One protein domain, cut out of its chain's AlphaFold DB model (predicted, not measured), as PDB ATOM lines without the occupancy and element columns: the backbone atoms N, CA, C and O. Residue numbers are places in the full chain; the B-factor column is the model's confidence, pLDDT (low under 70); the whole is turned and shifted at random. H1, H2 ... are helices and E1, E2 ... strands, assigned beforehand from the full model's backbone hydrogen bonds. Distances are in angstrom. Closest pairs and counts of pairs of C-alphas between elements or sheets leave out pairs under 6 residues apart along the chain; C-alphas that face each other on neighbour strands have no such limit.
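This is residues 3 to 86 of the 124 residues of the protein "CRAL-TRIO domain-containing protein" of Sphaeroforma arctica JP610 (UniProt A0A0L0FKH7). A small sheet of three short parallel strands lies near the middle of a flat, open frame, with H2 beyond one end of the strands and H5 at the other; H3 lies to one side and meets H2 at a corner. Contacts among these parts are few. The 84 printed residues hold five named helices and three named strands, in the order E1 H1 H2 E2 H3 H4 E3 H5, and the class is mostly helix. The whole is compact, with a radius of gyration of the C-alphas of 13.1 A and spans of 34 by 32 by 17 A.

E1, residues 3 to 5, begins at C-alpha 3 (133.458, 134.189, -21.636). H1 is residues 11 to 14, and H2, residues 17 to 30, is 19.5 A long. E2, residues 38 to 41, measures 10.0 A, and H3, residues 45 to 55, 15.3 A. H4 is residues 60 to 63 and E3 residues 66 to 68. H5, residues 74 to 81, 10.4 A long, ends at C-alpha 81 (137.826, 130.293, -27.763).

E1 and E2 are parallel at 24 degrees, with N 4 and O 39 2.8 A apart, within hydrogen-bond range. E2 and E3 are parallel at 6 degrees, with N 40 and O 67 at 2.8 A. E1, H1 H2, E2 and E2, H3 H4, E3 are strand-helix-strand units, parallel neighbour strands with helices between, both crossovers right-handed. H3 and H5 only graze the sheet; C-alphas 41 and 77, the closest of E2 and H5, are 7.6 A apart. H2, with residues 17 to 21 alone, only just touches H3, with 3 pairs of C-alphas within 8 A, the closest Ser 17 and Leu 54 at 7.0 A, at a steep tilt of 53 degrees, the same way. H1 is close to but not clearly touching H3, Leu 11 and Ile 46 having the closest C-alphas at 7.8 A, and H4 likewise to H2, Gln 28 and Thr 62 at 6.6 A. In H2 and H5 every O i to N i+4 pair is within hydrogen-bond range, in H3 6 of 7; H1 and H4 are too short for one.

The C-alphas of Asp 29 and Lys 75, the two farthest apart, are 34.9 A apart. The printed part has no cut and no long link. Its mean pLDDT is 87.0; residues 32 to 34 are under 70.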
ATOM      1  N   VAL A   3     133.567 133.530 -20.326       89.31
ATOM      2  CA  VAL A   3     133.458 134.189 -21.636       89.31
ATOM      3  C   VAL A   3     132.203 135.047 -21.625       89.31
ATOM      4  O   VAL A   3     131.168 134.632 -21.111       89.31
ATOM      5  N   THR A   4     132.293 136.261 -22.149       90.06
ATOM      6  CA  THR A   4     131.165 137.187 -22.238       90.06
ATOM      7  C   THR A   4     131.120 137.781 -23.633       90.06
ATOM      8  O   THR A   4     132.038 138.497 -24.037       90.06
ATOM      9  N   ASP A   5     130.043 137.499 -24.358       91.19
ATOM     10  CA  ASP A   5     129.740 138.165 -25.617       91.19
ATOM     11  C   ASP A   5     129.092 139.527 -25.347       91.19
ATOM     12  O   ASP A   5     128.042 139.627 -24.714       91.19
ATOM     13  N   LEU A   6     129.752 140.592 -25.798       92.56
ATOM     14  CA  LEU A   6     129.310 141.975 -25.640       92.56
ATOM     15  C   LEU A   6     128.644 142.531 -26.902       92.56
ATOM     16  O   LEU A   6     128.471 143.750 -27.028       92.56
ATOM     17  N   HIS A   7     128.238 141.665 -27.832       90.62
ATOM     18  CA  HIS A   7     127.408 142.073 -28.952       90.62
ATOM     19  C   HIS A   7     126.124 142.766 -28.449       90.62
ATOM     20  O   HIS A   7     125.350 142.217 -27.671       90.62
ATOM     21  N   GLY A   8     125.894 144.011 -28.885       89.62
ATOM     22  CA  GLY A   8     124.757 144.823 -28.428       89.62
ATOM     23  C   GLY A   8     124.959 145.535 -27.081       89.62
ATOM     24  O   GLY A   8     124.009 146.126 -26.556       89.62
ATOM     25  N   PHE A   9     126.176 145.533 -26.523       90.38
ATOM     26  CA  PHE A   9     126.485 146.282 -25.305       90.38
ATOM     27  C   PHE A   9     126.179 147.782 -25.460       90.38
ATOM     28  O   PHE A   9     126.449 148.412 -26.482       90.38
ATOM     29  N   SER A  10     125.639 148.367 -24.393       90.31
ATOM     30  CA  SER A  10     125.245 149.773 -24.306       90.31
ATOM     31  C   SER A  10     125.345 150.220 -22.858       90.31
ATOM     32  O   SER A  10     124.843 149.528 -21.972       90.31
ATOM     33  N   LEU A  11     125.947 151.387 -22.617       86.31
ATOM     34  CA  LEU A  11     126.097 151.943 -21.269       86.31
ATOM     35  C   LEU A  11     124.753 152.172 -20.574       86.31
ATOM     36  O   LEU A  11     124.645 151.926 -19.381       86.31
ATOM     37  N   ALA A  12     123.721 152.581 -21.314       86.56
ATOM     38  CA  ALA A  12     122.407 152.857 -20.735       86.56
ATOM     39  C   ALA A  12     121.719 151.597 -20.183       86.56
ATOM     40  O   ALA A  12     120.934 151.689 -19.249       86.56
ATOM     41  N   LYS A  13     122.000 150.427 -20.772       86.06
ATOM     42  CA  LYS A  13     121.370 149.152 -20.392       86.06
ATOM     43  C   LYS A  13     122.258 148.286 -19.500       86.06
ATOM     44  O   LYS A  13     121.746 147.534 -18.685       86.06
ATOM     45  N   HIS A  14     123.573 148.376 -19.677       86.56
ATOM     46  CA  HIS A  14     124.536 147.422 -19.119       86.56
ATOM     47  C   HIS A  14     125.688 148.097 -18.359       86.56
ATOM     48  O   HIS A  14     126.550 147.414 -17.819       86.56
ATOM     49  N   GLY A  15     125.744 149.432 -18.335       82.25
ATOM     50  CA  GLY A  15     126.845 150.206 -17.759       82.25
ATOM     51  C   GLY A  15     126.726 150.487 -16.261       82.25
ATOM     52  O   GLY A  15     127.353 151.435 -15.790       82.25
ATOM     53  N   ASP A  16     125.930 149.719 -15.510       87.69
ATOM     54  CA  ASP A  16     125.845 149.882 -14.057       87.69
ATOM     55  C   ASP A  16     127.187 149.494 -13.413       87.69
ATOM     56  O   ASP A  16     127.595 148.324 -13.368       87.69
ATOM     57  N   SER A  17     127.899 150.510 -12.928       84.06
ATOM     58  CA  SER A  17     129.213 150.338 -12.323       84.06
ATOM     59  C   SER A  17     129.148 149.665 -10.954       84.06
ATOM     60  O   SER A  17     130.105 148.987 -10.593       84.06
ATOM     61  N   GLN A  18     128.051 149.791 -10.200       87.44
ATOM     62  CA  GLN A  18     127.913 149.152  -8.890       87.44
ATOM     63  C   GLN A  18     127.735 147.645  -9.041       87.44
ATOM     64  O   GLN A  18     128.417 146.876  -8.364       87.44
ATOM     65  N   VAL A  19     126.873 147.223  -9.969       87.31
ATOM     66  CA  VAL A  19     126.692 145.799 -10.296       87.31
ATOM     67  C   VAL A  19     128.005 145.205 -10.800       87.31
ATOM     68  O   VAL A  19     128.439 144.158 -10.319       87.31
ATOM     69  N   SER A  20     128.686 145.910 -11.705       85.94
ATOM     70  CA  SER A  20     129.971 145.462 -12.247       85.94
ATOM     71  C   SER A  20     131.060 145.361 -11.175       85.94
ATOM     72  O   SER A  20     131.842 144.414 -11.183       85.94
ATOM     73  N   ARG A  21     131.105 146.305 -10.225       85.50
ATOM     74  CA  ARG A  21     132.045 146.256  -9.097       85.50
ATOM     75  C   ARG A  21     131.761 145.078  -8.181       85.50
ATOM     76  O   ARG A  21     132.683 144.319  -7.926       85.50
ATOM     77  N   LYS A  22     130.504 144.858  -7.785       87.69
ATOM     78  CA  LYS A  22     130.130 143.693  -6.969       87.69
ATOM     79  C   LYS A  22     130.479 142.374  -7.648       87.69
ATOM     80  O   LYS A  22     130.955 141.456  -6.992       87.69
ATOM     81  N   PHE A  23     130.269 142.275  -8.961       86.44
ATOM     82  CA  PHE A  23     130.672 141.097  -9.726       86.44
ATOM     83  C   PHE A  23     132.183 140.848  -9.623       86.44
ATOM     84  O   PHE A  23     132.602 139.731  -9.330       86.44
ATOM     85  N   VAL A  24     133.002 141.891  -9.799       83.50
ATOM     86  CA  VAL A  24     134.458 141.766  -9.660       83.50
ATOM     87  C   VAL A  24     134.878 141.477  -8.216       83.50
ATOM     88  O   VAL A  24     135.734 140.623  -8.016       83.50
ATOM     89  N   GLU A  25     134.252 142.110  -7.222       85.56
ATOM     90  CA  GLU A  25     134.484 141.859  -5.790       85.56
ATOM     91  C   GLU A  25     134.234 140.388  -5.434       85.56
ATOM     92  O   GLU A  25     135.089 139.731  -4.848       85.56
ATOM     93  N   ILE A  26     133.115 139.815  -5.885       84.19
ATOM     94  CA  ILE A  26     132.824 138.389  -5.682       84.19
ATOM     95  C   ILE A  26     133.923 137.517  -6.299       84.19
ATOM     96  O   ILE A  26     134.405 136.580  -5.662       84.19
ATOM     97  N   LEU A  27     134.337 137.820  -7.530       78.94
ATOM     98  CA  LEU A  27     135.345 137.030  -8.229       78.94
ATOM     99  C   LEU A  27     136.732 137.114  -7.581       78.94
ATOM    100  O   LEU A  27     137.403 136.087  -7.467       78.94
ATOM    101  N   GLN A  28     137.164 138.309  -7.177       76.75
ATOM    102  CA  GLN A  28     138.500 138.529  -6.626       76.75
ATOM    103  C   GLN A  28     138.605 138.078  -5.161       76.75
ATOM    104  O   GLN A  28     139.627 137.511  -4.789       76.75
ATOM    105  N   ASP A  29     137.549 138.237  -4.356       81.50
ATOM    106  CA  ASP A  29     137.611 137.936  -2.919       81.50
ATOM    107  C   ASP A  29     137.284 136.468  -2.611       81.50
ATOM    108  O   ASP A  29     137.880 135.874  -1.714       81.50
ATOM    109  N   HIS A  30     136.363 135.850  -3.363       79.69
ATOM    110  CA  HIS A  30     135.902 134.481  -3.082       79.69
ATOM    111  C   HIS A  30     136.524 133.428  -4.005       79.69
ATOM    112  O   HIS A  30     136.620 132.257  -3.633       79.69
ATOM    113  N   TYR A  31     136.965 133.822  -5.205       75.06
ATOM    114  CA  TYR A  31     137.520 132.906  -6.205       75.06
ATOM    115  C   TYR A  31     138.849 133.373  -6.834       75.06
ATOM    116  O   TYR A  31     139.057 133.136  -8.033       75.06
ATOM    117  N   PRO A  32     139.795 133.955  -6.063       66.06
ATOM    118  CA  PRO A  32     141.006 134.559  -6.622       66.06
ATOM    119  C   PRO A  32     141.852 133.568  -7.424       66.06
ATOM    120  O   PRO A  32     142.363 133.917  -8.485       66.06
ATOM    121  N   GLU A  33     141.977 132.320  -6.971       65.56
ATOM    122  CA  GLU A  33     142.780 131.293  -7.653       65.56
ATOM    123  C   GLU A  33     141.993 130.496  -8.702       65.56
ATOM    124  O   GLU A  33     142.576 129.939  -9.630       65.56
ATOM    125  N   ARG A  34     140.657 130.466  -8.597       69.44
ATOM    126  CA  ARG A  34     139.784 129.682  -9.492       69.44
ATOM    127  C   ARG A  34     139.375 130.448 -10.745       69.44
ATOM    128  O   ARG A  34     139.044 129.836 -11.764       69.44
ATOM    129  N   LEU A  35     139.428 131.778 -10.713       75.69
ATOM    130  CA  LEU A  35     139.285 132.573 -11.923       75.69
ATOM    131  C   LEU A  35     140.590 132.497 -12.725       75.69
ATOM    132  O   LEU A  35     141.539 133.221 -12.443       75.69
ATOM    133  N   HIS A  36     140.644 131.601 -13.711       79.25
ATOM    134  CA  HIS A  36     141.808 131.454 -14.596       79.25
ATOM    135  C   HIS A  36     141.914 132.608 -15.611       79.25
ATOM    136  O   HIS A  36     142.968 133.211 -15.779       79.25
ATOM    137  N   SER A  37     140.803 132.934 -16.272       84.19
ATOM    138  CA  SER A  37     140.715 133.910 -17.365       84.19
ATOM    139  C   SER A  37     139.279 134.433 -17.461       84.19
ATOM    140  O   SER A  37     138.332 133.671 -17.224       84.19
ATOM    141  N   MET A  38     139.132 135.715 -17.799       89.19
ATOM    142  CA  MET A  38     137.859 136.349 -18.124       89.19
ATOM    143  C   MET A  38     137.976 137.041 -19.484       89.19
ATOM    144  O   MET A  38     138.733 137.995 -19.652       89.19
ATOM    145  N   VAL A  39     137.235 136.541 -20.464       91.50
ATOM    146  CA  VAL A  39     137.303 136.966 -21.860       91.50
ATOM    147  C   VAL A  39     136.025 137.709 -22.224       91.50
ATOM    148  O   VAL A  39     134.941 137.140 -22.165       91.50
ATOM    149  N   ALA A  40     136.154 138.953 -22.667       92.56
ATOM    150  CA  ALA A  40     135.087 139.706 -23.308       92.56
ATOM    151  C   ALA A  40     135.309 139.712 -24.826       92.56
ATOM    152  O   ALA A  40     136.334 140.215 -25.291       92.56
ATOM    153  N   ILE A  41     134.365 139.166 -25.591       93.38
ATOM    154  CA  ILE A  41     134.386 139.145 -27.061       93.38
ATOM    155  C   ILE A  41     133.342 140.108 -27.620       93.38
ATOM    156  O   ILE A  41     132.403 140.486 -26.921       93.38
ATOM    157  N   ASN A  42     133.521 140.545 -28.868       93.12
ATOM    158  CA  ASN A  42     132.647 141.526 -29.518       93.12
ATOM    159  C   ASN A  42     132.496 142.839 -28.735       93.12
ATOM    160  O   ASN A  42     131.473 143.517 -28.830       93.12
ATOM    161  N   ALA A  43     133.526 143.226 -27.977       93.25
ATOM    162  CA  ALA A  43     133.486 144.418 -27.148       93.25
ATOM    163  C   ALA A  43     133.480 145.690 -28.019       93.25
ATOM    164  O   ALA A  43     134.445 145.933 -28.756       93.25
ATOM    165  N   PRO A  44     132.442 146.544 -27.941       92.44
ATOM    166  CA  PRO A  44     132.455 147.824 -28.635       92.44
ATOM    167  C   PRO A  44     133.445 148.791 -27.972       92.44
ATOM    168  O   PRO A  44     133.732 148.690 -26.781       92.44
ATOM    169  N   ALA A  45     133.924 149.796 -28.710       90.69
ATOM    170  CA  ALA A  45     134.908 150.758 -28.197       90.69
ATOM    171  C   ALA A  45     134.466 151.452 -26.891       90.69
ATOM    172  O   ALA A  45     135.286 151.697 -26.005       90.69
ATOM    173  N   ILE A  46     133.161 151.703 -26.729       90.69
ATOM    174  CA  ILE A  46     132.597 152.288 -25.506       90.69
ATOM    175  C   ILE A  46     132.826 151.406 -24.265       90.69
ATOM    176  O   ILE A  46     133.064 151.926 -23.173       90.69
ATOM    177  N   PHE A  47     132.840 150.079 -24.430       91.81
ATOM    178  CA  PHE A  47     133.147 149.147 -23.349       91.81
ATOM    179  C   PHE A  47     134.598 149.283 -22.883       91.81
ATOM    180  O   PHE A  47     134.864 149.163 -21.696       91.81
ATOM    181  N   VAL A  48     135.543 149.601 -23.774       89.06
ATOM    182  CA  VAL A  48     136.948 149.807 -23.380       89.06
ATOM    183  C   VAL A  48     137.073 150.987 -22.413       89.06
ATOM    184  O   VAL A  48     137.810 150.901 -21.431       89.06
ATOM    185  N   GLY A  49     136.336 152.077 -22.655       89.81
ATOM    186  CA  GLY A  49     136.277 153.220 -21.739       89.81
ATOM    187  C   GLY A  49     135.661 152.850 -20.388       89.81
ATOM    188  O   GLY A  49     136.234 153.147 -19.341       89.81
ATOM    189  N   PHE A  50     134.542 152.126 -20.414       89.69
ATOM    190  CA  PHE A  50     133.881 151.611 -19.215       89.69
ATOM    191  C   PHE A  50     134.786 150.683 -18.393       89.69
ATOM    192  O   PHE A  50     134.978 150.890 -17.196       89.69
ATOM    193  N   TYR A  51     135.410 149.704 -19.050       90.12
ATOM    194  CA  TYR A  51     136.352 148.780 -18.433       90.12
ATOM    195  C   TYR A  51     137.545 149.521 -17.835       90.12
ATOM    196  O   TYR A  51     137.941 149.205 -16.722       90.12
ATOM    197  N   LYS A  52     138.095 150.544 -18.506       89.38
ATOM    198  CA  LYS A  52     139.163 151.372 -17.923       89.38
ATOM    199  C   LYS A  52     138.719 152.030 -16.617       89.38
ATOM    200  O   LYS A  52     139.465 151.948 -15.642       89.38
ATOM    201  N   ALA A  53     137.519 152.610 -16.572       89.44
ATOM    202  CA  ALA A  53     136.979 153.226 -15.359       89.44
ATOM    203  C   ALA A  53     136.783 152.203 -14.227       89.44
ATOM    204  O   ALA A  53     137.174 152.460 -13.089       89.44
ATOM    205  N   LEU A  54     136.253 151.016 -14.542       87.25
ATOM    206  CA  LEU A  54     136.121 149.920 -13.579       87.25
ATOM    207  C   LEU A  54     137.471 149.371 -13.119       87.25
ATOM    208  O   LEU A  54     137.642 149.068 -11.942       87.25
ATOM    209  N   SER A  55     138.433 149.264 -14.037       86.12
ATOM    210  CA  SER A  55     139.710 148.591 -13.806       86.12
ATOM    211  C   SER A  55     140.493 149.211 -12.659       86.12
ATOM    212  O   SER A  55     141.217 148.484 -11.991       86.12
ATOM    213  N   VAL A  56     140.311 150.509 -12.382       87.00
ATOM    214  CA  VAL A  56     140.932 151.223 -11.253       87.00
ATOM    215  C   VAL A  56     140.632 150.547  -9.912       87.00
ATOM    216  O   VAL A  56     141.495 150.542  -9.039       87.00
ATOM    217  N   PHE A  57     139.461 149.926  -9.776       83.88
ATOM    218  CA  PHE A  57     139.023 149.226  -8.566       83.88
ATOM    219  C   PHE A  57     139.395 147.736  -8.542       83.88
ATOM    220  O   PHE A  57     139.138 147.067  -7.549       83.88
ATOM    221  N   ILE A  58     139.988 147.220  -9.620       85.19
ATOM    222  CA  ILE A  58     140.384 145.815  -9.767       85.19
ATOM    223  C   ILE A  58     141.867 145.684  -9.422       85.19
ATOM    224  O   ILE A  58     142.699 146.437  -9.955       85.19
ATOM    225  N   ASP A  59     142.207 144.709  -8.578       85.50
ATOM    226  CA  ASP A  59     143.592 144.422  -8.219       85.50
ATOM    227  C   ASP A  59     144.433 144.033  -9.453       85.50
ATOM    228  O   ASP A  59     143.935 143.570 -10.485       85.50
ATOM    229  N   LYS A  60     145.751 144.244  -9.373       84.88
ATOM    230  CA  LYS A  60     146.653 144.046 -10.519       84.88
ATOM    231  C   LYS A  60     146.674 142.597 -11.017       84.88
ATOM    232  O   LYS A  60     146.901 142.386 -12.207       84.88
ATOM    233  N   THR A  61     146.483 141.619 -10.136       83.38
ATOM    234  CA  THR A  61     146.533 140.194 -10.482       83.38
ATOM    235  C   THR A  61     145.260 139.789 -11.208       83.38
ATOM    236  O   THR A  61     145.341 139.171 -12.268       83.38
ATOM    237  N   THR A  62     144.099 140.220 -10.718       83.62
ATOM    238  CA  THR A  62     142.813 139.999 -11.387       83.62
ATOM    239  C   THR A  62     142.751 140.734 -12.715       83.62
ATOM    240  O   THR A  62     142.366 140.140 -13.717       83.62
ATOM    241  N   ARG A  63     143.241 141.978 -12.794       86.62
ATOM    242  CA  ARG A  63     143.246 142.750 -14.047       86.62
ATOM    243  C   ARG A  63     144.008 142.051 -15.178       86.62
ATOM    244  O   ARG A  63     143.566 142.113 -16.319       86.62
ATOM    245  N   LYS A  64     145.107 141.346 -14.879       87.69
ATOM    246  CA  LYS A  64     145.880 140.575 -15.879       87.69
ATOM    247  C   LYS A  64     145.102 139.407 -16.492       87.69
ATOM    248  O   LYS A  64     145.478 138.932 -17.557       87.69
ATOM    249  N   LYS A  65     144.035 138.948 -15.836       87.19
ATOM    250  CA  LYS A  65     143.194 137.833 -16.298       87.19
ATOM    251  C   LYS A  65     142.098 138.279 -17.264       87.19
ATOM    252  O   LYS A  65     141.468 137.429 -17.888       87.19
ATOM    253  N   PHE A  66     141.858 139.587 -17.370       88.69
ATOM    254  CA  PHE A  66     140.854 140.151 -18.260       88.69
ATOM    255  C   PHE A  66     141.419 140.318 -19.665       88.69
ATOM    256  O   PHE A  66     142.431 140.987 -19.875       88.69
ATOM    257  N   GLN A  67     140.719 139.754 -20.639       90.88
ATOM    258  CA  GLN A  67     141.044 139.863 -22.051       90.88
ATOM    259  C   GLN A  67     139.862 140.504 -22.764       90.88
ATOM    260  O   GLN A  67     138.781 139.928 -22.816       90.88
ATOM    261  N   VAL A  68     140.059 141.702 -23.309       91.75
ATOM    262  CA  VAL A  68     139.026 142.406 -24.077       91.75
ATOM    263  C   VAL A  68     139.373 142.299 -25.555       91.75
ATOM    264  O   VAL A  68     140.411 142.797 -25.993       91.75
ATOM    265  N   LYS A  69     138.511 141.629 -26.315       93.00
ATOM    266  CA  LYS A  69     138.606 141.479 -27.765       93.00
ATOM    267  C   LYS A  69     137.516 142.312 -28.424       93.00
ATOM    268  O   LYS A  69     136.382 142.356 -27.951       93.00
ATOM    269  N   GLY A  70     137.886 142.992 -29.506       90.56
ATOM    270  CA  GLY A  70     136.946 143.758 -30.318       90.56
ATOM    271  C   GLY A  70     135.961 142.856 -31.061       90.56
ATOM    272  O   GLY A  70     135.754 141.695 -30.709       90.56
ATOM    273  N   LYS A  71     135.358 143.397 -32.120       90.25
ATOM    274  CA  LYS A  71     134.465 142.627 -32.989       90.25
ATOM    275  C   LYS A  71     135.216 141.441 -33.602       90.25
ATOM    276  O   LYS A  71     136.259 141.638 -34.220       90.25
ATOM    277  N   MET A  72     134.666 140.245 -33.440       90.25
ATOM    278  CA  MET A  72     135.133 139.024 -34.089       90.25
ATOM    279  C   MET A  72     133.986 138.452 -34.916       90.25
ATOM    280  O   MET A  72     132.818 138.584 -34.552       90.25
ATOM    281  N   ASP A  73     134.303 137.859 -36.062       90.00
ATOM    282  CA  ASP A  73     133.333 137.004 -36.739       90.00
ATOM    283  C   ASP A  73     133.265 135.634 -36.046       90.00
ATOM    284  O   ASP A  73     134.060 135.326 -35.153       90.00
ATOM    285  N   LYS A  74     132.288 134.812 -36.444       88.62
ATOM    286  CA  LYS A  74     132.062 133.490 -35.846       88.62
ATOM    287  C   LYS A  74     133.320 132.619 -35.886       88.62
ATOM    288  O   LYS A  74     133.657 131.989 -34.890       88.62
ATOM    289  N   LYS A  75     134.033 132.627 -37.016       90.44
ATOM    290  CA  LYS A  75     135.219 131.798 -37.241       90.44
ATOM    291  C   LYS A  75     136.378 132.238 -36.346       90.44
ATOM    292  O   LYS A  75     136.969 131.409 -35.663       90.44
ATOM    293  N   ALA A  76     136.662 133.536 -36.299       91.62
ATOM    294  CA  ALA A  76     137.705 134.102 -35.452       91.62
ATOM    295  C   ALA A  76     137.396 133.907 -33.959       91.62
ATOM    296  O   ALA A  76     138.295 133.607 -33.175       91.62
ATOM    297  N   ALA A  77     136.126 134.047 -33.561       91.06
ATOM    298  CA  ALA A  77     135.699 133.767 -32.195       91.06
ATOM    299  C   ALA A  77     135.880 132.282 -31.847       91.06
ATOM    300  O   ALA A  77     136.440 131.986 -30.795       91.06
ATOM    301  N   HIS A  78     135.490 131.367 -32.740       91.56
ATOM    302  CA  HIS A  78     135.707 129.931 -32.566       91.56
ATOM    303  C   HIS A  78     137.195 129.608 -32.376       91.56
ATOM    304  O   HIS A  78     137.571 129.096 -31.329       91.56
ATOM    305  N   GLU A  79     138.053 130.005 -33.325       92.31
ATOM    306  CA  GLU A  79     139.505 129.753 -33.286       92.31
ATOM    307  C   GLU A  79     140.187 130.314 -32.030       92.31
ATOM    308  O   GLU A  79     141.187 129.772 -31.553       92.31
ATOM    309  N   TYR A  80     139.676 131.423 -31.495       91.69
ATOM    310  CA  TYR A  80     140.192 132.014 -30.269       91.69
ATOM    311  C   TYR A  80     139.706 131.275 -29.014       91.69
ATOM    312  O   TYR A  80     140.501 131.001 -28.115       91.69
ATOM    313  N   LEU A  81     138.416 130.944 -28.934       90.69
ATOM    314  CA  LEU A  81     137.826 130.293 -27.763       90.69
ATOM    315  C   LEU A  81     138.296 128.842 -27.609       90.69
ATOM    316  O   LEU A  81     138.561 128.414 -26.483       90.69
ATOM    317  N   THR A  82     138.497 128.117 -28.714       90.50
ATOM    318  CA  THR A  82     138.969 126.722 -28.697       90.50
ATOM    319  C   THR A  82     140.396 126.553 -28.169       90.50
ATOM    320  O   THR A  82     140.830 125.435 -27.905       90.50
ATOM    321  N   GLN A  83     141.138 127.648 -27.968       89.12
ATOM    322  CA  GLN A  83     142.439 127.630 -27.283       89.12
ATOM    323  C   GLN A  83     142.303 127.420 -25.769       89.12
ATOM    324  O   GLN A  83     143.278 127.070 -25.109       89.12
ATOM    325  N   TYR A  84     141.113 127.660 -25.214       86.50
ATOM    326  CA  TYR A  84     140.873 127.645 -23.773       86.50
ATOM    327  C   TYR A  84     139.768 126.680 -23.337       86.50
ATOM    328  O   TYR A  84     139.796 126.212 -22.200       86.50
ATOM    329  N   ILE A  85     138.783 126.430 -24.200       88.12
ATOM    330  CA  ILE A  85     137.665 125.513 -23.950       88.12
ATOM    331  C   ILE A  85     137.563 124.495 -25.074       88.12
ATOM    332  O   ILE A  85     137.886 124.783 -26.224       88.12
ATOM    333  N   THR A  86     137.127 123.288 -24.737       87.81
ATOM    334  CA  THR A  86     136.910 122.229 -25.720       87.81
ATOM    335  C   THR A  86     135.606 122.461 -26.487       87.81
ATOM    336  O   THR A  86     134.720 123.191 -26.041       87.81
TER     337      THR A  86